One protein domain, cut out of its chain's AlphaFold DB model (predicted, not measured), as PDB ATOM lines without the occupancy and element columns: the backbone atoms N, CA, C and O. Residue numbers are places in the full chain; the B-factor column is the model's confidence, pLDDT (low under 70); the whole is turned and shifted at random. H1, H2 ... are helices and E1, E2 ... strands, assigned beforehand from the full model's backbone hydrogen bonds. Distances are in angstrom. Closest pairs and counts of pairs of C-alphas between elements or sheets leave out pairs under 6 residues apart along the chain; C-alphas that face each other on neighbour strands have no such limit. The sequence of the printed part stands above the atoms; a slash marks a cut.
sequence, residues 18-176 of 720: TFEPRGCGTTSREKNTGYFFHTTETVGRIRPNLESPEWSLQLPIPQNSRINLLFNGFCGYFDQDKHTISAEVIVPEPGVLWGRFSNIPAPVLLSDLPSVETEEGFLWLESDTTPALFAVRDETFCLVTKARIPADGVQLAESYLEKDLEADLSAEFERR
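This is residues 18 to 176 of the 720 residues of an uncharacterized protein of Verrucomicrobia bacterium (UniProt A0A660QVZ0). A large, twisted sheet of eight strands forms the middle slab, with helices H2 and H3 over one face and a small four-stranded sheet partly covering the other, as a sandwich. The small helix H1 lies off to one side, on neither sheet. The printed part has 159 residues and is of mixed class, with three named helices and twelve named strands in the order H1, E1 to E12, H2, H3. Both sheets are antiparallel, ordered E4 E5 E6 E7 E12 E11 E10 E9 and E1 E2 E3 E8. The whole is compact, with a radius of gyration of the C-alphas of 15.0 A and spans of 45 by 36 by 31 A.

Find C-alpha 26 at (-12.943, -27.880, -21.862), where H1, residues 26 to 31, begins. Next come E1, 37 to 39; E2, 45 to 48; E3, 55 to 58; and E4, 66 to 70. E5, 73 to 80, runs 23.6 A; E6, 83 to 93, starts at C-alpha 83, (-47.269, -3.054, -21.050), and runs 31.6 A; E7, 96 to 102, runs 20.3 A. Read on through E8, 108 to 111; E9, 115 to 119; E10, 122 to 125; E11, 132 to 137; and E12, 140 to 144. H2, 150 to 161, spans 16.0 A, and H3, 165 to 174, spans 14.2 A, ending at C-alpha 174, (-37.399, -26.953, -25.062).

In the large sheet look at E5 and E6, a hairpin with N 76 and O 87 2.8 A apart, and at E7 and E12, with N 97 and O 143 at 2.9 A. E1 E2 E3, E4 E5 E6 E7 and E9 E10 E11 E12 are meanders, each strand the antiparallel neighbour of the one before. H2 and H3 are on the same face of this sheet, making two layers, helices on one face of a sheet. H2, at a height over the sheet of 7.9 A, runs slantwise to the strands; its Ala 157 and Cys 142 of E12 have the closest C-alphas, 5.7 A. H3, at 9.6 A, runs across the strands. The two sheets form a sandwich, face to face, their facing parts 9.3 A centre to centre. In the small sheet find N 56 and O 110, 2.9 A apart, across E3 and E8. In H1, H2 and H3 every O i to N i+4 pair is within hydrogen-bond range.

The C-alphas of Thr 27 and Asp 81 are the two farthest apart, 48.2 A. The printed part has no cut and no long link. Its mean pLDDT is 90.1; look for values under 70 at residues 81 to 82.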
ATOM      1  N   THR A  18     -21.292 -16.621 -14.460       92.38
ATOM      2  CA  THR A  18     -20.760 -16.796 -15.814       92.38
ATOM      3  C   THR A  18     -21.803 -17.378 -16.764       92.38
ATOM      4  O   THR A  18     -22.354 -18.451 -16.499       92.38
ATOM      5  N   PHE A  19     -21.996 -16.699 -17.894       94.50
ATOM      6  CA  PHE A  19     -22.726 -17.184 -19.052       94.50
ATOM      7  C   PHE A  19     -21.801 -17.958 -19.990       94.50
ATOM      8  O   PHE A  19     -20.833 -17.415 -20.528       94.50
ATOM      9  N   GLU A  20     -22.131 -19.227 -20.210       91.25
ATOM     10  CA  GLU A  20     -21.395 -20.132 -21.086       91.25
ATOM     11  C   GLU A  20     -22.331 -20.724 -22.141       91.25
ATOM     12  O   GLU A  20     -23.430 -21.163 -21.805       91.25
ATOM     13  N   PRO A  21     -21.917 -20.786 -23.416       92.19
ATOM     14  CA  PRO A  21     -22.712 -21.419 -24.451       92.19
ATOM     15  C   PRO A  21     -22.832 -22.920 -24.191       92.19
ATOM     16  O   PRO A  21     -21.914 -23.585 -23.694       92.19
ATOM     17  N   ARG A  22     -23.979 -23.479 -24.573       89.56
ATOM     18  CA  ARG A  22     -24.244 -24.912 -24.439       89.56
ATOM     19  C   ARG A  22     -23.234 -25.724 -25.253       89.56
ATOM     20  O   ARG A  22     -22.889 -25.369 -26.375       89.56
ATOM     21  N   GLY A  23     -22.783 -26.850 -24.698       83.75
ATOM     22  CA  GLY A  23     -21.853 -27.748 -25.389       83.75
ATOM     23  C   GLY A  23     -20.415 -27.228 -25.453       83.75
ATOM     24  O   GLY A  23     -19.611 -27.759 -26.217       83.75
ATOM     25  N   CYS A  24     -20.056 -26.219 -24.656       84.62
ATOM     26  CA  CYS A  24     -18.674 -25.774 -24.556       84.62
ATOM     27  C   CYS A  24     -17.801 -26.860 -23.900       84.62
ATOM     28  O   CYS A  24     -17.858 -27.083 -22.691       84.62
ATOM     29  N   GLY A  25     -16.979 -27.544 -24.702       83.31
ATOM     30  CA  GLY A  25     -15.936 -28.445 -24.203       83.31
ATOM     31  C   GLY A  25     -14.840 -27.697 -23.438       83.31
ATOM     32  O   GLY A  25     -14.710 -26.475 -23.526       83.31
ATOM     33  N   THR A  26     -14.004 -28.431 -22.717       83.75
ATOM     34  CA  THR A  26     -12.943 -27.880 -21.862       83.75
ATOM     35  C   THR A  26     -11.852 -27.189 -22.672       83.75
ATOM     36  O   THR A  26     -11.449 -26.078 -22.342       83.75
ATOM     37  N   THR A  27     -11.464 -27.760 -23.816       81.88
ATOM     38  CA  THR A  27     -10.531 -27.126 -24.758       81.88
ATOM     39  C   THR A  27     -11.084 -25.830 -25.333       81.88
ATOM     40  O   THR A  27     -10.337 -24.875 -25.525       81.88
ATOM     41  N   SER A  28     -12.389 -25.786 -25.611       82.25
ATOM     42  CA  SER A  28     -13.043 -24.553 -26.047       82.25
ATOM     43  C   SER A  28     -13.035 -23.524 -24.919       82.25
ATOM     44  O   SER A  28     -12.685 -22.374 -25.154       82.25
ATOM     45  N   ARG A  29     -13.334 -23.945 -23.685       82.56
ATOM     46  CA  ARG A  29     -13.353 -23.074 -22.507       82.56
ATOM     47  C   ARG A  29     -11.993 -22.440 -22.231       82.56
ATOM     48  O   ARG A  29     -11.923 -21.230 -22.079       82.56
ATOM     49  N   GLU A  30     -10.920 -23.225 -22.251       83.00
ATOM     50  CA  GLU A  30      -9.549 -22.733 -22.051       83.00
ATOM     51  C   GLU A  30      -9.090 -21.774 -23.157       83.00
ATOM     52  O   GLU A  30      -8.452 -20.765 -22.875       83.00
ATOM     53  N   LYS A  31      -9.417 -22.065 -24.424       83.44
ATOM     54  CA  LYS A  31      -9.041 -21.201 -25.558       83.44
ATOM     55  C   LYS A  31      -9.829 -19.895 -25.605       83.44
ATOM     56  O   LYS A  31      -9.363 -18.940 -26.215       83.44
ATOM     57  N   ASN A  32     -11.015 -19.879 -25.001       82.75
ATOM     58  CA  ASN A  32     -11.986 -18.801 -25.116       82.75
ATOM     59  C   ASN A  32     -12.325 -18.161 -23.760       82.75
ATOM     60  O   ASN A  32     -13.397 -17.577 -23.628       82.75
ATOM     61  N   THR A  33     -11.454 -18.260 -22.750       76.56
ATOM     62  CA  THR A  33     -11.724 -17.751 -21.389       76.56
ATOM     63  C   THR A  33     -12.161 -16.283 -21.378       76.56
ATOM     64  O   THR A  33     -13.137 -15.950 -20.712       76.56
ATOM     65  N   GLY A  34     -11.510 -15.435 -22.183       81.38
ATOM     66  CA  GLY A  34     -11.850 -14.013 -22.337       81.38
ATOM     67  C   GLY A  34     -13.108 -13.717 -23.165       81.38
ATOM     68  O   GLY A  34     -13.492 -12.559 -23.293       81.38
ATOM     69  N   TYR A  35     -13.758 -14.740 -23.723       89.38
ATOM     70  CA  TYR A  35     -14.957 -14.611 -24.555       89.38
ATOM     71  C   TYR A  35     -16.243 -15.048 -23.841       89.38
ATOM     72  O   TYR A  35     -17.311 -15.067 -24.453       89.38
ATOM     73  N   PHE A  36     -16.164 -15.404 -22.557       92.38
ATOM     74  CA  PHE A  36     -17.346 -15.585 -21.719       92.38
ATOM     75  C   PHE A  36     -17.742 -14.275 -21.055       92.38
ATOM     76  O   PHE A  36     -16.943 -13.347 -20.921       92.38
ATOM     77  N   PHE A  37     -18.991 -14.215 -20.616       93.81
ATOM     78  CA  PHE A  37     -19.564 -13.042 -19.978       93.81
ATOM     79  C   PHE A  37     -19.947 -13.396 -18.548       93.81
ATOM     80  O   PHE A  37     -20.322 -14.536 -18.288       93.81
ATOM     81  N   HIS A  38     -19.900 -12.444 -17.625       93.31
ATOM     82  CA  HIS A  38     -20.526 -12.622 -16.320       93.31
ATOM     83  C   HIS A  38     -21.363 -11.410 -15.927       93.31
ATOM     84  O   HIS A  38     -21.194 -10.294 -16.433       93.31
ATOM     85  N   THR A  39     -22.298 -11.651 -15.025       94.56
ATOM     86  CA  THR A  39     -23.111 -10.618 -14.391       94.56
ATOM     87  C   THR A  39     -22.289  -9.789 -13.402       94.56
ATOM     88  O   THR A  39     -21.315 -10.259 -12.819       94.56
ATOM     89  N   THR A  40     -22.700  -8.542 -13.191       92.56
ATOM     90  CA  THR A  40     -22.161  -7.670 -12.128       92.56
ATOM     91  C   THR A  40     -23.201  -7.474 -11.024       92.56
ATOM     92  O   THR A  40     -24.306  -7.988 -11.137       92.56
ATOM     93  N   GLU A  41     -22.910  -6.697  -9.983       90.44
ATOM     94  CA  GLU A  41     -23.891  -6.367  -8.931       90.44
ATOM     95  C   GLU A  41     -25.129  -5.620  -9.462       90.44
ATOM     96  O   GLU A  41     -26.215  -5.697  -8.890       90.44
ATOM     97  N   THR A  42     -24.990  -4.893 -10.574       91.00
ATOM     98  CA  THR A  42     -26.105  -4.155 -11.181       91.00
ATOM     99  C   THR A  42     -26.940  -5.082 -12.066       91.00
ATOM    100  O   THR A  42     -26.422  -5.687 -13.005       91.00
ATOM    101  N   VAL A  43     -28.251  -5.149 -11.807       91.81
ATOM    102  CA  VAL A  43     -29.204  -5.931 -12.613       91.81
ATOM    103  C   VAL A  43     -29.123  -5.528 -14.089       91.81
ATOM    104  O   VAL A  43     -29.134  -4.343 -14.425       91.81
ATOM    105  N   GLY A  44     -29.025  -6.522 -14.975       92.69
ATOM    106  CA  GLY A  44     -28.922  -6.311 -16.421       92.69
ATOM    107  C   GLY A  44     -27.553  -5.821 -16.902       92.69
ATOM    108  O   GLY A  44     -27.393  -5.571 -18.096       92.69
ATOM    109  N   ARG A  45     -26.560  -5.688 -16.011       95.12
ATOM    110  CA  ARG A  45     -25.200  -5.287 -16.377       95.12
ATOM    111  C   ARG A  45     -24.271  -6.488 -16.477       95.12
ATOM    112  O   ARG A  45     -24.129  -7.264 -15.528       95.12
ATOM    113  N   ILE A  46     -23.612  -6.596 -17.623       95.50
ATOM    114  CA  ILE A  46     -22.768  -7.723 -18.017       95.50
ATOM    115  C   ILE A  46     -21.386  -7.198 -18.399       95.50
ATOM    116  O   ILE A  46     -21.274  -6.141 -19.021       95.50
ATOM    117  N   ARG A  47     -20.328  -7.932 -18.058       93.56
ATOM    118  CA  ARG A  47     -18.947  -7.605 -18.447       93.56
ATOM    119  C   ARG A  47     -18.216  -8.868 -18.942       93.56
ATOM    120  O   ARG A  47     -18.682  -9.979 -18.662       93.56
ATOM    121  N   PRO A  48     -17.131  -8.735 -19.723       91.88
ATOM    122  CA  PRO A  48     -16.339  -9.883 -20.150       91.88
ATOM    123  C   PRO A  48     -15.634 -10.529 -18.953       91.88
ATOM    124  O   PRO A  48     -15.270  -9.853 -17.987       91.88
ATOM    125  N   ASN A  49     -15.434 -11.846 -19.024       88.56
ATOM    126  CA  ASN A  49     -14.843 -12.649 -17.957       88.56
ATOM    127  C   ASN A  49     -13.314 -12.499 -17.893       88.56
ATOM    128  O   ASN A  49     -12.567 -13.426 -18.201       88.56
ATOM    129  N   LEU A  50     -12.860 -11.304 -17.515       86.50
ATOM    130  CA  LEU A  50     -11.456 -10.951 -17.327       86.50
ATOM    131  C   LEU A  50     -11.236 -10.269 -15.974       86.50
ATOM    132  O   LEU A  50     -12.154  -9.671 -15.409       86.50
ATOM    133  N   GLU A  51      -9.995 -10.316 -15.484       83.19
ATOM    134  CA  GLU A  51      -9.591  -9.662 -14.230       83.19
ATOM    135  C   GLU A  51      -9.768  -8.137 -14.276       83.19
ATOM    136  O   GLU A  51     -10.089  -7.518 -13.266       83.19
ATOM    137  N   SER A  52      -9.567  -7.514 -15.440       85.00
ATOM    138  CA  SER A  52      -9.685  -6.064 -15.640       85.00
ATOM    139  C   SER A  52     -10.447  -5.768 -16.936       85.00
ATOM    140  O   SER A  52      -9.825  -5.566 -17.975       85.00
ATOM    141  N   PRO A  53     -11.790  -5.809 -16.914       86.38
ATOM    142  CA  PRO A  53     -12.600  -5.543 -18.096       86.38
ATOM    143  C   PRO A  53     -12.651  -4.045 -18.403       86.38
ATOM    144  O   PRO A  53     -12.878  -3.224 -17.516       86.38
ATOM    145  N   GLU A  54     -12.496  -3.696 -19.676       89.75
ATOM    146  CA  GLU A  54     -12.438  -2.299 -20.137       89.75
ATOM    147  C   GLU A  54     -13.815  -1.738 -20.535       89.75
ATOM    148  O   GLU A  54     -13.974  -0.544 -20.796       89.75
ATOM    149  N   TRP A  55     -14.837  -2.593 -20.577       92.31
ATOM    150  CA  TRP A  55     -16.205  -2.215 -20.909       92.31
ATOM    151  C   TRP A  55     -17.228  -3.105 -20.194       92.31
ATOM    152  O   TRP A  55     -16.929  -4.193 -19.696       92.31
ATOM    153  N   SER A  56     -18.473  -2.634 -20.154       94.50
ATOM    154  CA  SER A  56     -19.631  -3.406 -19.698       94.50
ATOM    155  C   SER A  56     -20.855  -3.068 -20.544       94.50
ATOM    156  O   SER A  56     -21.036  -1.914 -20.917       94.50
ATOM    157  N   LEU A  57     -21.710  -4.045 -20.819       96.00
ATOM    158  CA  LEU A  57     -23.003  -3.823 -21.457       96.00
ATOM    159  C   LEU A  57     -24.071  -3.619 -20.378       96.00
ATOM    160  O   LEU A  57     -24.204  -4.451 -19.479       96.00
ATOM    161  N   GLN A  58     -24.847  -2.543 -20.479       96.25
ATOM    162  CA  GLN A  58     -25.990  -2.282 -19.608       96.25
ATOM    163  C   GLN A  58     -27.296  -2.476 -20.373       96.25
ATOM    164  O   GLN A  58     -27.600  -1.720 -21.295       96.25
ATOM    165  N   LEU A  59     -28.113  -3.427 -19.921       95.38
ATOM    166  CA  LEU A  59     -29.530  -3.499 -20.258       95.38
ATOM    167  C   LEU A  59     -30.322  -2.801 -19.141       95.38
ATOM    168  O   LEU A  59     -30.240  -3.241 -17.991       95.38
ATOM    169  N   PRO A  60     -31.048  -1.703 -19.412       92.00
ATOM    170  CA  PRO A  60     -31.710  -0.890 -18.385       92.00
ATOM    171  C   PRO A  60     -33.015  -1.533 -17.885       92.00
ATOM    172  O   PRO A  60     -34.112  -1.011 -18.072       92.00
ATOM    173  N   ILE A  61     -32.890  -2.695 -17.247       90.38
ATOM    174  CA  ILE A  61     -34.000  -3.484 -16.712       90.38
ATOM    175  C   ILE A  61     -34.362  -2.961 -15.311       90.38
ATOM    176  O   ILE A  61     -33.459  -2.761 -14.493       90.38
ATOM    177  N   PRO A  62     -35.654  -2.750 -14.984       88.38
ATOM    178  CA  PRO A  62     -36.062  -2.328 -13.645       88.38
ATOM    179  C   PRO A  62     -35.567  -3.293 -12.558       88.38
ATOM    180  O   PRO A  62     -35.670  -4.507 -12.719       88.38
ATOM    181  N   GLN A  63     -35.101  -2.781 -11.415       83.88
ATOM    182  CA  GLN A  63     -34.575  -3.624 -10.325       83.88
ATOM    183  C   GLN A  63     -35.605  -4.622  -9.767       83.88
ATOM    184  O   GLN A  63     -35.241  -5.725  -9.377       83.88
ATOM    185  N   ASN A  64     -36.893  -4.265  -9.783       84.94
ATOM    186  CA  ASN A  64     -37.990  -5.124  -9.321       84.94
ATOM    187  C   ASN A  64     -38.498  -6.093 -10.403       84.94
ATOM    188  O   ASN A  64     -39.591  -6.646 -10.274       84.94
ATOM    189  N   SER A  65     -37.752  -6.255 -11.498       89.06
ATOM    190  CA  SER A  65     -38.109  -7.203 -12.549       89.06
ATOM    191  C   SER A  65     -37.982  -8.631 -12.045       89.06
ATOM    192  O   SER A  65     -37.082  -8.982 -11.283       89.06
ATOM    193  N   ARG A  66     -38.862  -9.490 -12.544       91.56
ATOM    194  CA  ARG A  66     -38.702 -10.930 -12.442       91.56
ATOM    195  C   ARG A  66     -37.506 -11.345 -13.296       91.56
ATOM    196  O   ARG A  66     -37.546 -11.166 -14.510       91.56
ATOM    197  N   ILE A  67     -36.478 -11.905 -12.669       92.44
ATOM    198  CA  ILE A  67     -35.268 -12.378 -13.348       92.44
ATOM    199  C   ILE A  67     -35.275 -13.900 -13.425       92.44
ATOM    200  O   ILE A  67     -35.482 -14.581 -12.425       92.44
ATOM    201  N   ASN A  68     -34.989 -14.426 -14.607       93.25
ATOM    202  CA  ASN A  68     -34.684 -15.828 -14.831       93.25
ATOM    203  C   ASN A  68     -33.222 -15.907 -15.257       93.25
ATOM    204  O   ASN A  68     -32.881 -15.582 -16.395       93.25
ATOM    205  N   LEU A  69     -32.351 -16.283 -14.327       93.44
ATOM    206  CA  LEU A  69     -30.929 -16.428 -14.599       93.44
ATOM    207  C   LEU A  69     -30.669 -17.820 -15.182       93.44
ATOM    208  O   LEU A  69     -31.057 -18.816 -14.578       93.44
ATOM    209  N   LEU A  70     -30.037 -17.881 -16.353       95.31
ATOM    210  CA  LEU A  70     -29.706 -19.117 -17.059       95.31
ATOM    211  C   LEU A  70     -28.184 -19.304 -17.070       95.31
ATOM    212  O   LEU A  70     -27.422 -18.342 -16.952       95.31
ATOM    213  N   PHE A  71     -27.692 -20.527 -17.259       94.50
ATOM    214  CA  PHE A  71     -26.246 -20.734 -17.398       94.50
ATOM    215  C   PHE A  71     -25.674 -20.130 -18.682       94.50
ATOM    216  O   PHE A  71     -24.474 -19.897 -18.750       94.50
ATOM    217  N   ASN A  72     -26.506 -19.898 -19.700       96.00
ATOM    218  CA  ASN A  72     -26.118 -19.356 -21.002       96.00
ATOM    219  C   ASN A  72     -26.796 -18.018 -21.314       96.00
ATOM    220  O   ASN A  72     -26.915 -17.667 -22.483       96.00
ATOM    221  N   GLY A  73     -27.276 -17.286 -20.308       95.88
ATOM    222  CA  GLY A  73     -27.959 -16.012 -20.518       95.88
ATOM    223  C   GLY A  73     -28.896 -15.643 -19.378       95.88
ATOM    224  O   GLY A  73     -28.789 -16.158 -18.269       95.88
ATOM    225  N   PHE A  74     -29.843 -14.751 -19.640       96.06
ATOM    226  CA  PHE A  74     -30.860 -14.384 -18.662       96.06
ATOM    227  C   PHE A  74     -32.093 -13.788 -19.341       96.06
ATOM    228  O   PHE A  74     -32.030 -13.291 -20.464       96.06
ATOM    229  N   CYS A  75     -33.219 -13.807 -18.633       94.88
ATOM    230  CA  CYS A  75     -34.429 -13.098 -19.030       94.88
ATOM    231  C   CYS A  75     -34.909 -12.200 -17.884       94.88
ATOM    232  O   CYS A  75     -34.852 -12.598 -16.722       94.88
ATOM    233  N   GLY A  76     -35.379 -10.999 -18.199       93.94
ATOM    234  CA  GLY A  76     -35.960 -10.056 -17.252       93.94
ATOM    235  C   GLY A  76     -37.341  -9.618 -17.716       93.94
ATOM    236  O   GLY A  76     -37.490  -9.228 -18.871       93.94
ATOM    237  N   TYR A  77     -38.333  -9.667 -16.828       91.62
ATOM    238  CA  TYR A  77     -39.715  -9.286 -17.127       91.62
ATOM    239  C   TYR A  77     -40.281  -8.355 -16.058       91.62
ATOM    240  O   TYR A  77     -40.148  -8.620 -14.862       91.62
ATOM    241  N   PHE A  78     -40.964  -7.294 -16.477       88.19
ATOM    242  CA  PHE A  78     -41.671  -6.390 -15.577       88.19
ATOM    243  C   PHE A  78     -43.010  -5.982 -16.185       88.19
ATOM    244  O   PHE A  78     -43.062  -5.426 -17.280       88.19
ATOM    245  N   ASP A  79     -44.101  -6.263 -15.477       84.19
ATOM    246  CA  ASP A  79     -45.444  -5.894 -15.917       84.19
ATOM    247  C   ASP A  79     -45.835  -4.540 -15.311       84.19
ATOM    248  O   ASP A  79     -45.933  -4.404 -14.089       84.19
ATOM    249  N   GLN A  80     -46.091  -3.540 -16.160       75.31
ATOM    250  CA  GLN A  80     -46.548  -2.213 -15.740       75.31
ATOM    251  C   GLN A  80     -47.732  -1.748 -16.588       75.31
ATOM    252  O   GLN A  80     -47.618  -1.639 -17.803       75.31
ATOM    253  N   ASP A  81     -48.874  -1.449 -15.955       62.88
ATOM    254  CA  ASP A  81     -50.021  -0.744 -16.555       62.88
ATOM    255  C   ASP A  81     -50.331  -1.132 -18.021       62.88
ATOM    256  O   ASP A  81     -50.439  -0.285 -18.912       62.88
ATOM    257  N   LYS A  82     -50.506  -2.444 -18.258       66.94
ATOM    258  CA  LYS A  82     -50.826  -3.096 -19.552       66.94
ATOM    259  C   LYS A  82     -49.679  -3.244 -20.562       66.94
ATOM    260  O   LYS A  82     -49.926  -3.782 -21.639       66.94
ATOM    261  N   HIS A  83     -48.460  -2.828 -20.233       72.69
ATOM    262  CA  HIS A  83     -47.269  -3.054 -21.050       72.69
ATOM    263  C   HIS A  83     -46.324  -4.008 -20.317       72.69
ATOM    264  O   HIS A  83     -45.967  -3.785 -19.159       72.69
ATOM    265  N   THR A  84     -45.923  -5.080 -20.995       78.81
ATOM    266  CA  THR A  84     -44.870  -5.970 -20.504       78.81
ATOM    267  C   THR A  84     -43.536  -5.435 -21.006       78.81
ATOM    268  O   THR A  84     -43.314  -5.285 -22.212       78.81
ATOM    269  N   ILE A  85     -42.668  -5.106 -20.059       87.06
ATOM    270  CA  ILE A  85     -41.262  -4.813 -20.291       87.06
ATOM    271  C   ILE A  85     -40.508  -6.137 -20.272       87.06
ATOM    272  O   ILE A  85     -40.702  -6.945 -19.359       87.06
ATOM    273  N   SER A  86     -39.639  -6.358 -21.255       91.12
ATOM    274  CA  SER A  86     -38.852  -7.588 -21.321       91.12
ATOM    275  C   SER A  86     -37.449  -7.370 -21.862       91.12
ATOM    276  O   SER A  86     -37.234  -6.532 -22.735       91.12
ATOM    277  N   ALA A  87     -36.516  -8.187 -21.388       94.44
ATOM    278  CA  ALA A  87     -35.215  -8.405 -21.998       94.44
ATOM    279  C   ALA A  87     -34.915  -9.906 -21.971       94.44
ATOM    280  O   ALA A  87     -34.998 -10.520 -20.912       94.44
ATOM    281  N   GLU A  88     -34.583 -10.497 -23.111       95.56
ATOM    282  CA  GLU A  88     -34.249 -11.919 -23.235       95.56
ATOM    283  C   GLU A  88     -32.903 -12.027 -23.943       95.56
ATOM    284  O   GLU A  88     -32.751 -11.542 -25.063       95.56
ATOM    285  N   VAL A  89     -31.916 -12.608 -23.264       96.38
ATOM    286  CA  VAL A  89     -30.512 -12.589 -23.683       96.38
ATOM    287  C   VAL A  89     -29.923 -13.986 -23.575       96.38
ATOM    288  O   VAL A  89     -30.088 -14.651 -22.552       96.38
ATOM    289  N   ILE A  90     -29.188 -14.403 -24.603       96.81
ATOM    290  CA  ILE A  90     -28.474 -15.677 -24.659       96.81
ATOM    291  C   ILE A  90     -27.052 -15.513 -25.207       96.81
ATOM    292  O   ILE A  90     -26.727 -14.572 -25.928       96.81
ATOM    293  N   VAL A  91     -26.201 -16.477 -24.865       96.56
ATOM    294  CA  VAL A  91     -24.848 -16.668 -25.392       96.56
ATOM    295  C   VAL A  91     -24.878 -17.917 -26.276       96.56
ATOM    296  O   VAL A  91     -24.765 -19.033 -25.757       96.56
ATOM    297  N   PRO A  92     -25.097 -17.776 -27.599       94.69
ATOM    298  CA  PRO A  92     -25.188 -18.924 -28.504       94.69
ATOM    299  C   PRO A  92     -23.830 -19.597 -28.739       94.69
ATOM    300  O   PRO A  92     -23.756 -20.809 -28.926       94.69
ATOM    301  N   GLU A  93     -22.746 -18.825 -28.699       93.88
ATOM    302  CA  GLU A  93     -21.376 -19.303 -28.880       93.88
ATOM    303  C   GLU A  93     -20.379 -18.383 -28.150       93.88
ATOM    304  O   GLU A  93     -20.750 -17.265 -27.778       93.88
ATOM    305  N   PRO A  94     -19.120 -18.813 -27.919       93.62
ATOM    306  CA  PRO A  94     -18.150 -17.985 -27.210       93.62
ATOM    307  C   PRO A  94     -17.953 -16.642 -27.918       93.62
ATOM    308  O   PRO A  94     -17.722 -16.599 -29.127       93.62
ATOM    309  N   GLY A  95     -18.036 -15.553 -27.160       93.62
ATOM    310  CA  GLY A  95     -17.804 -14.196 -27.644       93.62
ATOM    311  C   GLY A  95     -18.959 -13.584 -28.426       93.62
ATOM    312  O   GLY A  95     -18.755 -12.563 -29.079       93.62
ATOM    313  N   VAL A  96     -20.149 -14.183 -28.377       96.25
ATOM    314  CA  VAL A  96     -21.380 -13.593 -28.912       96.25
ATOM    315  C   VAL A  96     -22.424 -13.535 -27.807       96.25
ATOM    316  O   VAL A  96     -22.740 -14.550 -27.193       96.25
ATOM    317  N   LEU A  97     -22.971 -12.349 -27.566       96.88
ATOM    318  CA  LEU A  97     -24.118 -12.126 -26.695       96.88
ATOM    319  C   LEU A  97     -25.235 -11.519 -27.545       96.88
ATOM    320  O   LEU A  97     -25.057 -10.465 -28.154       96.88
ATOM    321  N   TRP A  98     -26.374 -12.195 -27.595       97.56
ATOM    322  CA  TRP A  98     -27.466 -11.879 -28.507       97.56
ATOM    323  C   TRP A  98     -28.784 -11.869 -27.748       97.56
ATOM    324  O   TRP A  98     -29.026 -12.724 -26.892       97.56
ATOM    325  N   GLY A  99     -29.632 -10.887 -28.020       96.81
ATOM    326  CA  GLY A  99     -30.889 -10.771 -27.303       96.81
ATOM    327  C   GLY A  99     -31.853  -9.772 -27.907       96.81
ATOM    328  O   GLY A  99     -31.527  -9.035 -28.834       96.81
ATOM    329  N   ARG A 100     -33.052  -9.742 -27.333       95.12
ATOM    330  CA  ARG A 100     -34.100  -8.768 -27.641       95.12
ATOM    331  C   ARG A 100     -34.541  -8.040 -26.392       95.12
ATOM    332  O   ARG A 100     -34.447  -8.565 -25.280       95.12
ATOM    333  N   PHE A 101     -35.053  -6.839 -26.586       93.69
ATOM    334  CA  PHE A 101     -35.662  -6.033 -25.545       93.69
ATOM    335  C   PHE A 101     -37.003  -5.486 -26.028       93.69
ATOM    336  O   PHE A 101     -37.275  -5.478 -27.213       93.69
ATOM    337  N   SER A 102     -37.881  -5.079 -25.120       92.25
ATOM    338  CA  SER A 102     -39.163  -4.463 -25.478       92.25
ATOM    339  C   SER A 102     -39.592  -3.530 -24.359       92.25
ATOM    340  O   SER A 102     -39.525  -3.894 -23.180       92.25
ATOM    341  N   ASN A 103     -40.045  -2.331 -24.729       89.25
ATOM    342  CA  ASN A 103     -40.499  -1.289 -23.803       89.25
ATOM    343  C   ASN A 103     -39.449  -0.863 -22.744       89.25
ATOM    344  O   ASN A 103     -39.815  -0.342 -21.692       89.25
ATOM    345  N   ILE A 104     -38.152  -1.048 -23.025       90.25
ATOM    346  CA  ILE A 104     -37.023  -0.444 -22.290       90.25
ATOM    347  C   ILE A 104     -36.127   0.357 -23.237       90.25
ATOM    348  O   ILE A 104     -36.135   0.095 -24.441       90.25
ATOM    349  N   PRO A 105     -35.334   1.316 -22.718       91.75
ATOM    350  CA  PRO A 105     -34.297   1.953 -23.517       91.75
ATOM    351  C   PRO A 105     -33.323   0.919 -24.099       91.75
ATOM    352  O   PRO A 105     -33.074  -0.122 -23.485       91.75
ATOM    353  N   ALA A 106     -32.768   1.225 -25.274       91.88
ATOM    354  CA  ALA A 106     -31.815   0.348 -25.942       91.88
ATOM    355  C   ALA A 106     -30.606   0.042 -25.034       91.88
ATOM    356  O   ALA A 106     -30.179   0.925 -24.278       91.88
ATOM    357  N   PRO A 107     -30.043  -1.180 -25.093       94.94
ATOM    358  CA  PRO A 107     -28.835  -1.509 -24.352       94.94
ATOM    359  C   PRO A 107     -27.679  -0.585 -24.737       94.94
ATOM    360  O   PRO A 107     -27.562  -0.167 -25.889       94.94
ATOM    361  N   VAL A 108     -26.819  -0.276 -23.768       92.62
ATOM    362  CA  VAL A 108     -25.705   0.661 -23.952       92.62
ATOM    363  C   VAL A 108     -24.394  -0.017 -23.588       92.62
ATOM    364  O   VAL A 108     -24.263  -0.598 -22.508       92.62
ATOM    365  N   LEU A 109     -23.411   0.087 -24.481       93.12
ATOM    366  CA  LEU A 109     -22.036  -0.304 -24.204       93.12
ATOM    367  C   LEU A 109     -21.338   0.829 -23.436       93.12
ATOM    368  O   LEU A 109     -21.155   1.925 -23.955       93.12
ATOM    369  N   LEU A 110     -20.983   0.567 -22.180       92.25
ATOM    370  CA  LEU A 110     -20.300   1.504 -21.291       92.25
ATOM    371  C   LEU A 110     -18.797   1.223 -21.316       92.25
ATOM    372  O   LEU A 110     -18.383   0.115 -20.972       92.25
ATOM    373  N   SER A 111     -17.994   2.223 -21.669       89.31
ATOM    374  CA  SER A 111     -16.533   2.166 -21.608       89.31
ATOM    375  C   SER A 111     -15.939   3.571 -21.539       89.31
ATOM    376  O   SER A 111     -16.551   4.524 -22.021       89.31
ATOM    377  N   ASP A 112     -14.738   3.671 -20.975       83.50
ATOM    378  CA  ASP A 112     -13.909   4.881 -21.019       83.50
ATOM    379  C   ASP A 112     -13.043   4.948 -22.296       83.50
ATOM    380  O   ASP A 112     -12.362   5.947 -22.541       83.50
ATOM    381  N   LEU A 113     -13.054   3.887 -23.113       81.31
ATOM    382  CA  LEU A 113     -12.310   3.798 -24.364       81.31
ATOM    383  C   LEU A 113     -13.023   4.517 -25.516       81.31
ATOM    384  O   LEU A 113     -14.257   4.599 -25.541       81.31
ATOM    385  N   PRO A 114     -12.265   5.023 -26.506       76.56
ATOM    386  CA  PRO A 114     -12.856   5.602 -27.700       76.56
ATOM    387  C   PRO A 114     -13.651   4.529 -28.454       76.56
ATOM    388  O   PRO A 114     -13.147   3.447 -28.752       76.56
ATOM    389  N   SER A 115     -14.898   4.852 -28.780       79.06
ATOM    390  CA  SER A 115     -15.729   4.044 -29.667       79.06
ATOM    391  C   SER A 115     -15.901   4.761 -31.002       79.06
ATOM    392  O   SER A 115     -16.023   5.986 -31.059       79.06
ATOM    393  N   VAL A 116     -15.854   3.991 -32.085       79.00
ATOM    394  CA  VAL A 116     -15.980   4.483 -33.455       79.00
ATOM    395  C   VAL A 116     -17.205   3.829 -34.071       79.00
ATOM    396  O   VAL A 116     -17.328   2.605 -34.084       79.00
ATOM    397  N   GLU A 117     -18.119   4.643 -34.584       79.81
ATOM    398  CA  GLU A 117     -19.196   4.144 -35.432       79.81
ATOM    399  C   GLU A 117     -18.591   3.742 -36.782       79.81
ATOM    400  O   GLU A 117     -17.955   4.553 -37.458       79.81
ATOM    401  N   THR A 118     -18.700   2.459 -37.124       72.88
ATOM    402  CA  THR A 118     -18.008   1.869 -38.285       72.88
ATOM    403  C   THR A 118     -18.892   1.849 -39.521       72.88
ATOM    404  O   THR A 118     -18.456   2.239 -40.603       72.88
ATOM    405  N   GLU A 119     -20.148   1.463 -39.327       77.38
ATOM    406  CA  GLU A 119     -21.254   1.530 -40.276       77.38
ATOM    407  C   GLU A 119     -22.494   2.030 -39.519       77.38
ATOM    408  O   GLU A 119     -22.500   2.039 -38.285       77.38
ATOM    409  N   GLU A 120     -23.535   2.471 -40.232       76.81
ATOM    410  CA  GLU A 120     -24.750   3.021 -39.613       76.81
ATOM    411  C   GLU A 120     -25.366   2.000 -38.636       76.81
ATOM    412  O   GLU A 120     -25.815   0.927 -39.041       76.81
ATOM    413  N   GLY A 121     -25.353   2.318 -37.336       82.00
ATOM    414  CA  GLY A 121     -25.869   1.434 -36.281       82.00
ATOM    415  C   GLY A 121     -24.880   0.400 -35.714       82.00
ATOM    416  O   GLY A 121     -25.286  -0.410 -34.875       82.00
ATOM    417  N   PHE A 122     -23.599   0.438 -36.109       90.81
ATOM    418  CA  PHE A 122     -22.539  -0.452 -35.614       90.81
ATOM    419  C   PHE A 122     -21.460   0.303 -34.837       90.81
ATOM    420  O   PHE A 122     -20.638   1.032 -35.403       90.81
ATOM    421  N   LEU A 123     -21.403   0.055 -33.529       92.56
ATOM    422  CA  LEU A 123     -20.413   0.630 -32.628       92.56
ATOM    423  C   LEU A 123     -19.231  -0.326 -32.451       92.56
ATOM    424  O   LEU A 123     -19.394  -1.423 -31.917       92.56
ATOM    425  N   TRP A 124     -18.037   0.101 -32.850       93.00
ATOM    426  CA  TRP A 124     -16.795  -0.616 -32.576       93.00
ATOM    427  C   TRP A 124     -16.053   0.024 -31.410       93.00
ATOM    428  O   TRP A 124     -15.795   1.228 -31.400       93.00
ATOM    429  N   LEU A 125     -15.679  -0.801 -30.441       90.94
ATOM    430  CA  LEU A 125     -14.820  -0.440 -29.333       90.94
ATOM    431  C   LEU A 125     -13.425  -1.011 -29.574       90.94
ATOM    432  O   LEU A 125     -13.229  -2.230 -29.570       90.94
ATOM    433  N   GLU A 126     -12.466  -0.116 -29.788       84.88
ATOM    434  CA  GLU A 126     -11.073  -0.491 -29.984       84.88
ATOM    435  C   GLU A 126     -10.410  -0.735 -28.626       84.88
ATOM    436  O   GLU A 126     -10.362   0.143 -27.765       84.88
ATOM    437  N   SER A 127      -9.931  -1.959 -28.431       82.81
ATOM    438  CA  SER A 127      -9.271  -2.410 -27.213       82.81
ATOM    439  C   SER A 127      -8.195  -3.425 -27.582       82.81
ATOM    440  O   SER A 127      -8.425  -4.309 -28.412       82.81
ATOM    441  N   ASP A 128      -7.032  -3.319 -26.940       75.38
ATOM    442  CA  ASP A 128      -5.924  -4.262 -27.122       75.38
ATOM    443  C   ASP A 128      -6.235  -5.642 -26.520       75.38
ATOM    444  O   ASP A 128      -5.642  -6.652 -26.910       75.38
ATOM    445  N   THR A 129      -7.160  -5.696 -25.556       78.06
ATOM    446  CA  THR A 129      -7.446  -6.889 -24.749       78.06
ATOM    447  C   THR A 129      -8.826  -7.481 -25.039       78.06
ATOM    448  O   THR A 129      -8.972  -8.703 -25.095       78.06
ATOM    449  N   THR A 130      -9.833  -6.634 -25.254       83.94
ATOM    450  CA  THR A 130     -11.250  -6.993 -25.408       83.94
ATOM    451  C   THR A 130     -11.966  -6.132 -26.448       83.94
ATOM    452  O   THR A 130     -12.904  -5.406 -26.102       83.94
ATOM    453  N   PRO A 131     -11.576  -6.210 -27.733       89.38
ATOM    454  CA  PRO A 131     -12.327  -5.539 -28.784       89.38
ATOM    455  C   PRO A 131     -13.788  -5.997 -28.756       89.38
ATOM    456  O   PRO A 131     -14.081  -7.175 -28.528       89.38
ATOM    457  N   ALA A 132     -14.709  -5.061 -28.966       93.31
ATOM    458  CA  ALA A 132     -16.134  -5.350 -28.936       93.31
ATOM    459  C   ALA A 132     -16.863  -4.594 -30.044       93.31
ATOM    460  O   ALA A 132     -16.687  -3.391 -30.210       93.31
ATOM    461  N   LEU A 133     -17.718  -5.298 -30.779       95.50
ATOM    462  CA  LEU A 133     -18.678  -4.699 -31.695       95.50
ATOM    463  C   LEU A 133     -20.076  -4.829 -31.103       95.50
ATOM    464  O   LEU A 133     -20.496  -5.933 -30.759       95.50
ATOM    465  N   PHE A 134     -20.804  -3.724 -31.025       96.25
ATOM    466  CA  PHE A 134     -22.174  -3.683 -30.540       96.25
ATOM    467  C   PHE A 134     -23.102  -3.091 -31.601       96.25
ATOM    468  O   PHE A 134     -22.809  -2.042 -32.174       96.25
ATOM    469  N   ALA A 135     -24.223  -3.762 -31.851       95.69
ATOM    470  CA  ALA A 135     -25.212  -3.349 -32.836       95.69
ATOM    471  C   ALA A 135     -26.633  -3.564 -32.311       95.69
ATOM    472  O   ALA A 135     -26.894  -4.532 -31.590       95.69
ATOM    473  N   VAL A 136     -27.548  -2.673 -32.696       94.56
ATOM    474  CA  VAL A 136     -28.972  -2.722 -32.336       94.56
ATOM    475  C   VAL A 136     -29.820  -2.484 -33.585       94.56
ATOM    476  O   VAL A 136     -29.622  -1.492 -34.281       94.56
ATOM    477  N   ARG A 137     -30.787  -3.367 -33.854       93.50
ATOM    478  CA  ARG A 137     -31.741  -3.270 -34.967       93.50
ATOM    479  C   ARG A 137     -33.087  -3.849 -34.545       93.50
ATOM    480  O   ARG A 137     -33.117  -4.943 -33.998       93.50
ATOM    481  N   ASP A 138     -34.175  -3.118 -34.789       89.56
ATOM    482  CA  ASP A 138     -35.555  -3.579 -34.554       89.56
ATOM    483  C   ASP A 138     -35.751  -4.273 -33.189       89.56
ATOM    484  O   ASP A 138     -36.208  -5.410 -33.102       89.56
ATOM    485  N   GLU A 139     -35.333  -3.596 -32.111       92.56
ATOM    486  CA  GLU A 139     -35.405  -4.084 -30.717       92.56
ATOM    487  C   GLU A 139     -34.596  -5.369 -30.412       92.56
ATOM    488  O   GLU A 139     -34.673  -5.941 -29.322       92.56
ATOM    489  N   THR A 140     -33.753  -5.795 -31.350       95.56
ATOM    490  CA  THR A 140     -32.772  -6.875 -31.207       95.56
ATOM    491  C   THR A 140     -31.372  -6.276 -31.126       95.56
ATOM    492  O   THR A 140     -31.080  -5.254 -31.746       95.56
ATOM    493  N   PHE A 141     -30.483  -6.885 -30.347       96.38
ATOM    494  CA  PHE A 141     -29.095  -6.454 -30.235       96.38
ATOM    495  C   PHE A 141     -28.134  -7.631 -30.325       96.38
ATOM    496  O   PHE A 141     -28.440  -8.739 -29.885       96.38
ATOM    497  N   CYS A 142     -26.940  -7.365 -30.842       97.44
ATOM    498  CA  CYS A 142     -25.846  -8.321 -30.889       97.44
ATOM    499  C   CYS A 142     -24.553  -7.651 -30.418       97.44
ATOM    500  O   CYS A 142     -24.201  -6.558 -30.863       97.44
ATOM    501  N   LEU A 143     -23.842  -8.324 -29.519       96.94
ATOM    502  CA  LEU A 143     -22.519  -7.955 -29.038       96.94
ATOM    503  C   LEU A 143     -21.532  -9.060 -29.424       96.94
ATOM    504  O   LEU A 143     -21.709 -10.218 -29.044       96.94
ATOM    505  N   VAL A 144     -20.483  -8.693 -30.153       96.44
ATOM    506  CA  VAL A 144     -19.431  -9.595 -30.629       96.44
ATOM    507  C   VAL A 144     -18.098  -9.187 -30.018       96.44
ATOM    508  O   VAL A 144     -17.639  -8.074 -30.236       96.44
ATOM    509  N   THR A 145     -17.442 -10.100 -29.303       93.69
ATOM    510  CA  THR A 145     -16.146  -9.863 -28.637       93.69
ATOM    511  C   THR A 145     -15.016 -10.742 -29.169       93.69
ATOM    512  O   THR A 145     -13.849 -10.522 -28.861       93.69
ATOM    513  N   LYS A 146     -15.336 -11.746 -30.000       91.50
ATOM    514  CA  LYS A 146     -14.335 -12.635 -30.617       91.50
ATOM    515  C   LYS A 146     -13.719 -12.107 -31.917       91.50
ATOM    516  O   LYS A 146     -12.755 -12.692 -32.412       91.50
ATOM    517  N   ALA A 147     -14.269 -11.035 -32.488       90.50
ATOM    518  CA  ALA A 147     -13.755 -10.433 -33.715       90.50
ATOM    519  C   ALA A 147     -12.511  -9.582 -33.425       90.50
ATOM    520  O   ALA A 147     -12.473  -8.843 -32.446       90.50
ATOM    521  N   ARG A 148     -11.490  -9.676 -34.286       87.31
ATOM    522  CA  ARG A 148     -10.249  -8.886 -34.154       87.31
ATOM    523  C   ARG A 148     -10.231  -7.625 -35.008       87.31
ATOM    524  O   ARG A 148      -9.418  -6.744 -34.759       87.31
ATOM    525  N   ILE A 149     -11.085  -7.567 -36.023       90.31
ATOM    526  CA  ILE A 149     -11.219  -6.423 -36.919       90.31
ATOM    527  C   ILE A 149     -12.701  -6.061 -37.069       90.31
ATOM    528  O   ILE A 149     -13.542  -6.964 -37.013       90.31
ATOM    529  N   PRO A 150     -13.029  -4.776 -37.305       90.88
ATOM    530  CA  PRO A 150     -14.415  -4.327 -37.390       90.88
ATOM    531  C   PRO A 150     -15.243  -5.059 -38.447       90.88
ATOM    532  O   PRO A 150     -16.356  -5.476 -38.154       90.88
ATOM    533  N   ALA A 151     -14.689  -5.275 -39.644       91.94
ATOM    534  CA  ALA A 151     -15.402  -5.904 -40.758       91.94
ATOM    535  C   ALA A 151     -15.902  -7.324 -40.427       91.94
ATOM    536  O   ALA A 151     -17.060  -7.644 -40.688       91.94
ATOM    537  N   ASP A 152     -15.061  -8.150 -39.793       92.88
ATOM    538  CA  ASP A 152     -15.446  -9.498 -39.345       92.88
ATOM    539  C   ASP A 152     -16.525  -9.433 -38.256       92.88
ATOM    540  O   ASP A 152     -17.436 -10.261 -38.214       92.88
ATOM    541  N   GLY A 153     -16.420  -8.437 -37.369       93.44
ATOM    542  CA  GLY A 153     -17.418  -8.164 -36.344       93.44
ATOM    543  C   GLY A 153     -18.774  -7.845 -36.963       93.44
ATOM    544  O   GLY A 153     -19.755  -8.494 -36.607       93.44
ATOM    545  N   VAL A 154     -18.822  -6.876 -37.883       95.19
ATOM    546  CA  VAL A 154     -20.046  -6.452 -38.584       95.19
ATOM    547  C   VAL A 154     -20.678  -7.636 -39.299       95.19
ATOM    548  O   VAL A 154     -21.848  -7.923 -39.066       95.19
ATOM    549  N   GLN A 155     -19.898  -8.398 -40.073       94.94
ATOM    550  CA  GLN A 155     -20.401  -9.582 -40.773       94.94
ATOM    551  C   GLN A 155     -21.046 -10.594 -39.814       94.94
ATOM    552  O   GLN A 155     -22.107 -11.148 -40.105       94.94
ATOM    553  N   LEU A 156     -20.410 -10.853 -38.668       95.75
ATOM    554  CA  LEU A 156     -20.946 -11.786 -37.686       95.75
ATOM    555  C   LEU A 156     -22.198 -11.233 -36.997       95.75
ATOM    556  O   LEU A 156     -23.179 -11.960 -36.863       95.75
ATOM    557  N   ALA A 157     -22.184  -9.969 -36.578       95.94
ATOM    558  CA  ALA A 157     -23.329  -9.333 -35.936       95.94
ATOM    559  C   ALA A 157     -24.544  -9.289 -36.872       95.94
ATOM    560  O   ALA A 157     -25.637  -9.655 -36.446       95.94
ATOM    561  N   GLU A 158     -24.351  -8.949 -38.149       95.31
ATOM    562  CA  GLU A 158     -25.394  -9.007 -39.181       95.31
ATOM    563  C   GLU A 158     -26.016 -10.401 -39.279       95.31
ATOM    564  O   GLU A 158     -27.236 -10.543 -39.226       95.31
ATOM    565  N   SER A 159     -25.189 -11.453 -39.299       95.94
ATOM    566  CA  SER A 159     -25.696 -12.828 -39.377       95.94
ATOM    567  C   SER A 159     -26.604 -13.225 -38.203       95.94
ATOM    568  O   SER A 159     -27.476 -14.074 -38.380       95.94
ATOM    569  N   TYR A 160     -26.430 -12.617 -37.022       96.19
ATOM    570  CA  TYR A 160     -27.309 -12.820 -35.863       96.19
ATOM    571  C   TYR A 160     -28.515 -11.879 -35.866       96.19
ATOM    572  O   TYR A 160     -29.595 -12.290 -35.451       96.19
ATOM    573  N   LEU A 161     -28.367 -10.640 -36.340       95.06
ATOM    574  CA  LEU A 161     -29.481  -9.696 -36.459       95.06
ATOM    575  C   LEU A 161     -30.498 -10.125 -37.532       95.06
ATOM    576  O   LEU A 161     -31.677  -9.817 -37.398       95.06
ATOM    577  N   GLU A 162     -30.069 -10.859 -38.563       94.38
ATOM    578  CA  GLU A 162     -30.954 -11.465 -39.573       94.38
ATOM    579  C   GLU A 162     -31.573 -12.804 -39.125       94.38
ATOM    580  O   GLU A 162     -32.518 -13.298 -39.749       94.38
ATOM    581  N   LYS A 163     -31.035 -13.423 -38.066       94.62
ATOM    582  CA  LYS A 163     -31.467 -14.738 -37.585       94.62
ATOM    583  C   LYS A 163     -32.737 -14.631 -36.738       94.62
ATOM    584  O   LYS A 163     -32.958 -13.660 -36.022       94.62
ATOM    585  N   ASP A 164     -33.558 -15.679 -36.768       93.62
ATOM    586  CA  ASP A 164     -34.750 -15.785 -35.921       93.62
ATOM    587  C   ASP A 164     -34.379 -16.108 -34.459       93.62
ATOM    588  O   ASP A 164     -34.205 -17.269 -34.079       93.62
ATOM    589  N   LEU A 165     -34.269 -15.064 -33.630       93.75
ATOM    590  CA  LEU A 165     -34.013 -15.184 -32.190       93.75
ATOM    591  C   LEU A 165     -35.113 -15.947 -31.449       93.75
ATOM    592  O   LEU A 165     -34.827 -16.649 -30.477       93.75
ATOM    593  N   GLU A 166     -36.369 -15.823 -31.876       93.31
ATOM    594  CA  GLU A 166     -37.486 -16.483 -31.205       93.31
ATOM    595  C   GLU A 166     -37.378 -18.005 -31.338       93.31
ATOM    596  O   GLU A 166     -37.610 -18.732 -30.365       93.31
ATOM    597  N   ALA A 167     -36.942 -18.484 -32.505       94.38
ATOM    598  CA  ALA A 167     -36.661 -19.895 -32.736       94.38
ATOM    599  C   ALA A 167     -35.521 -20.425 -31.842       94.38
ATOM    600  O   ALA A 167     -35.661 -21.498 -31.250       94.38
ATOM    601  N   ASP A 168     -34.416 -19.682 -31.689       93.94
ATOM    602  CA  ASP A 168     -33.294 -20.089 -30.828       93.94
ATOM    603  C   ASP A 168     -33.657 -20.064 -29.331       93.94
ATOM    604  O   ASP A 168     -33.322 -20.999 -28.596       93.94
ATOM    605  N   LEU A 169     -34.392 -19.044 -28.873       93.81
ATOM    606  CA  LEU A 169     -34.903 -18.976 -27.499       93.81
ATOM    607  C   LEU A 169     -35.871 -20.128 -27.205       93.81
ATOM    608  O   LEU A 169     -35.773 -20.761 -26.152       93.81
ATOM    609  N   SER A 170     -36.762 -20.444 -28.149       94.69
ATOM    610  CA  SER A 170     -37.692 -21.572 -28.025       94.69
ATOM    611  C   SER A 170     -36.933 -22.896 -27.950       94.69
ATOM    612  O   SER A 170     -37.217 -23.724 -27.090       94.69
ATOM    613  N   ALA A 171     -35.897 -23.076 -28.773       94.19
ATOM    614  CA  ALA A 171     -35.042 -24.258 -28.713       94.19
ATOM    615  C   ALA A 171     -34.277 -24.371 -27.378       94.19
ATOM    616  O   ALA A 171     -34.061 -25.475 -26.877       94.19
ATOM    617  N   GLU A 172     -33.843 -23.263 -26.772       93.69
ATOM    618  CA  GLU A 172     -33.236 -23.277 -25.431       93.69
ATOM    619  C   GLU A 172     -34.237 -23.574 -24.311       93.69
ATOM    620  O   GLU A 172     -33.853 -24.200 -23.315       93.69
ATOM    621  N   PHE A 173     -35.494 -23.165 -24.469       93.69
ATOM    622  CA  PHE A 173     -36.573 -23.497 -23.543       93.69
ATOM    623  C   PHE A 173     -36.952 -24.982 -23.629       93.69
ATOM    624  O   PHE A 173     -37.006 -25.660 -22.606       93.69
ATOM    625  N   GLU A 174     -37.100 -25.529 -24.839       94.00
ATOM    626  CA  GLU A 174     -37.399 -26.953 -25.062       94.00
ATOM    627  C   GLU A 174     -36.315 -27.872 -24.482       94.00
ATOM    628  O   GLU A 174     -36.608 -28.873 -23.830       94.00
ATOM    629  N   ARG A 175     -35.036 -27.491 -24.599       92.56
ATOM    630  CA  ARG A 175     -33.923 -28.221 -23.954       92.56
ATOM    631  C   ARG A 175     -33.987 -28.219 -22.421       92.56
ATOM    632  O   ARG A 175     -33.232 -28.950 -21.786       92.56
ATOM    633  N   ARG A 176     -34.846 -27.393 -21.820       93.44
ATOM    634  CA  ARG A 176     -35.108 -27.315 -20.375       93.44
ATOM    635  C   ARG A 176     -36.472 -27.880 -19.990       93.44
ATOM    636  O   ARG A 176     -36.835 -27.782 -18.821       93.44
TER     637      ARG A 176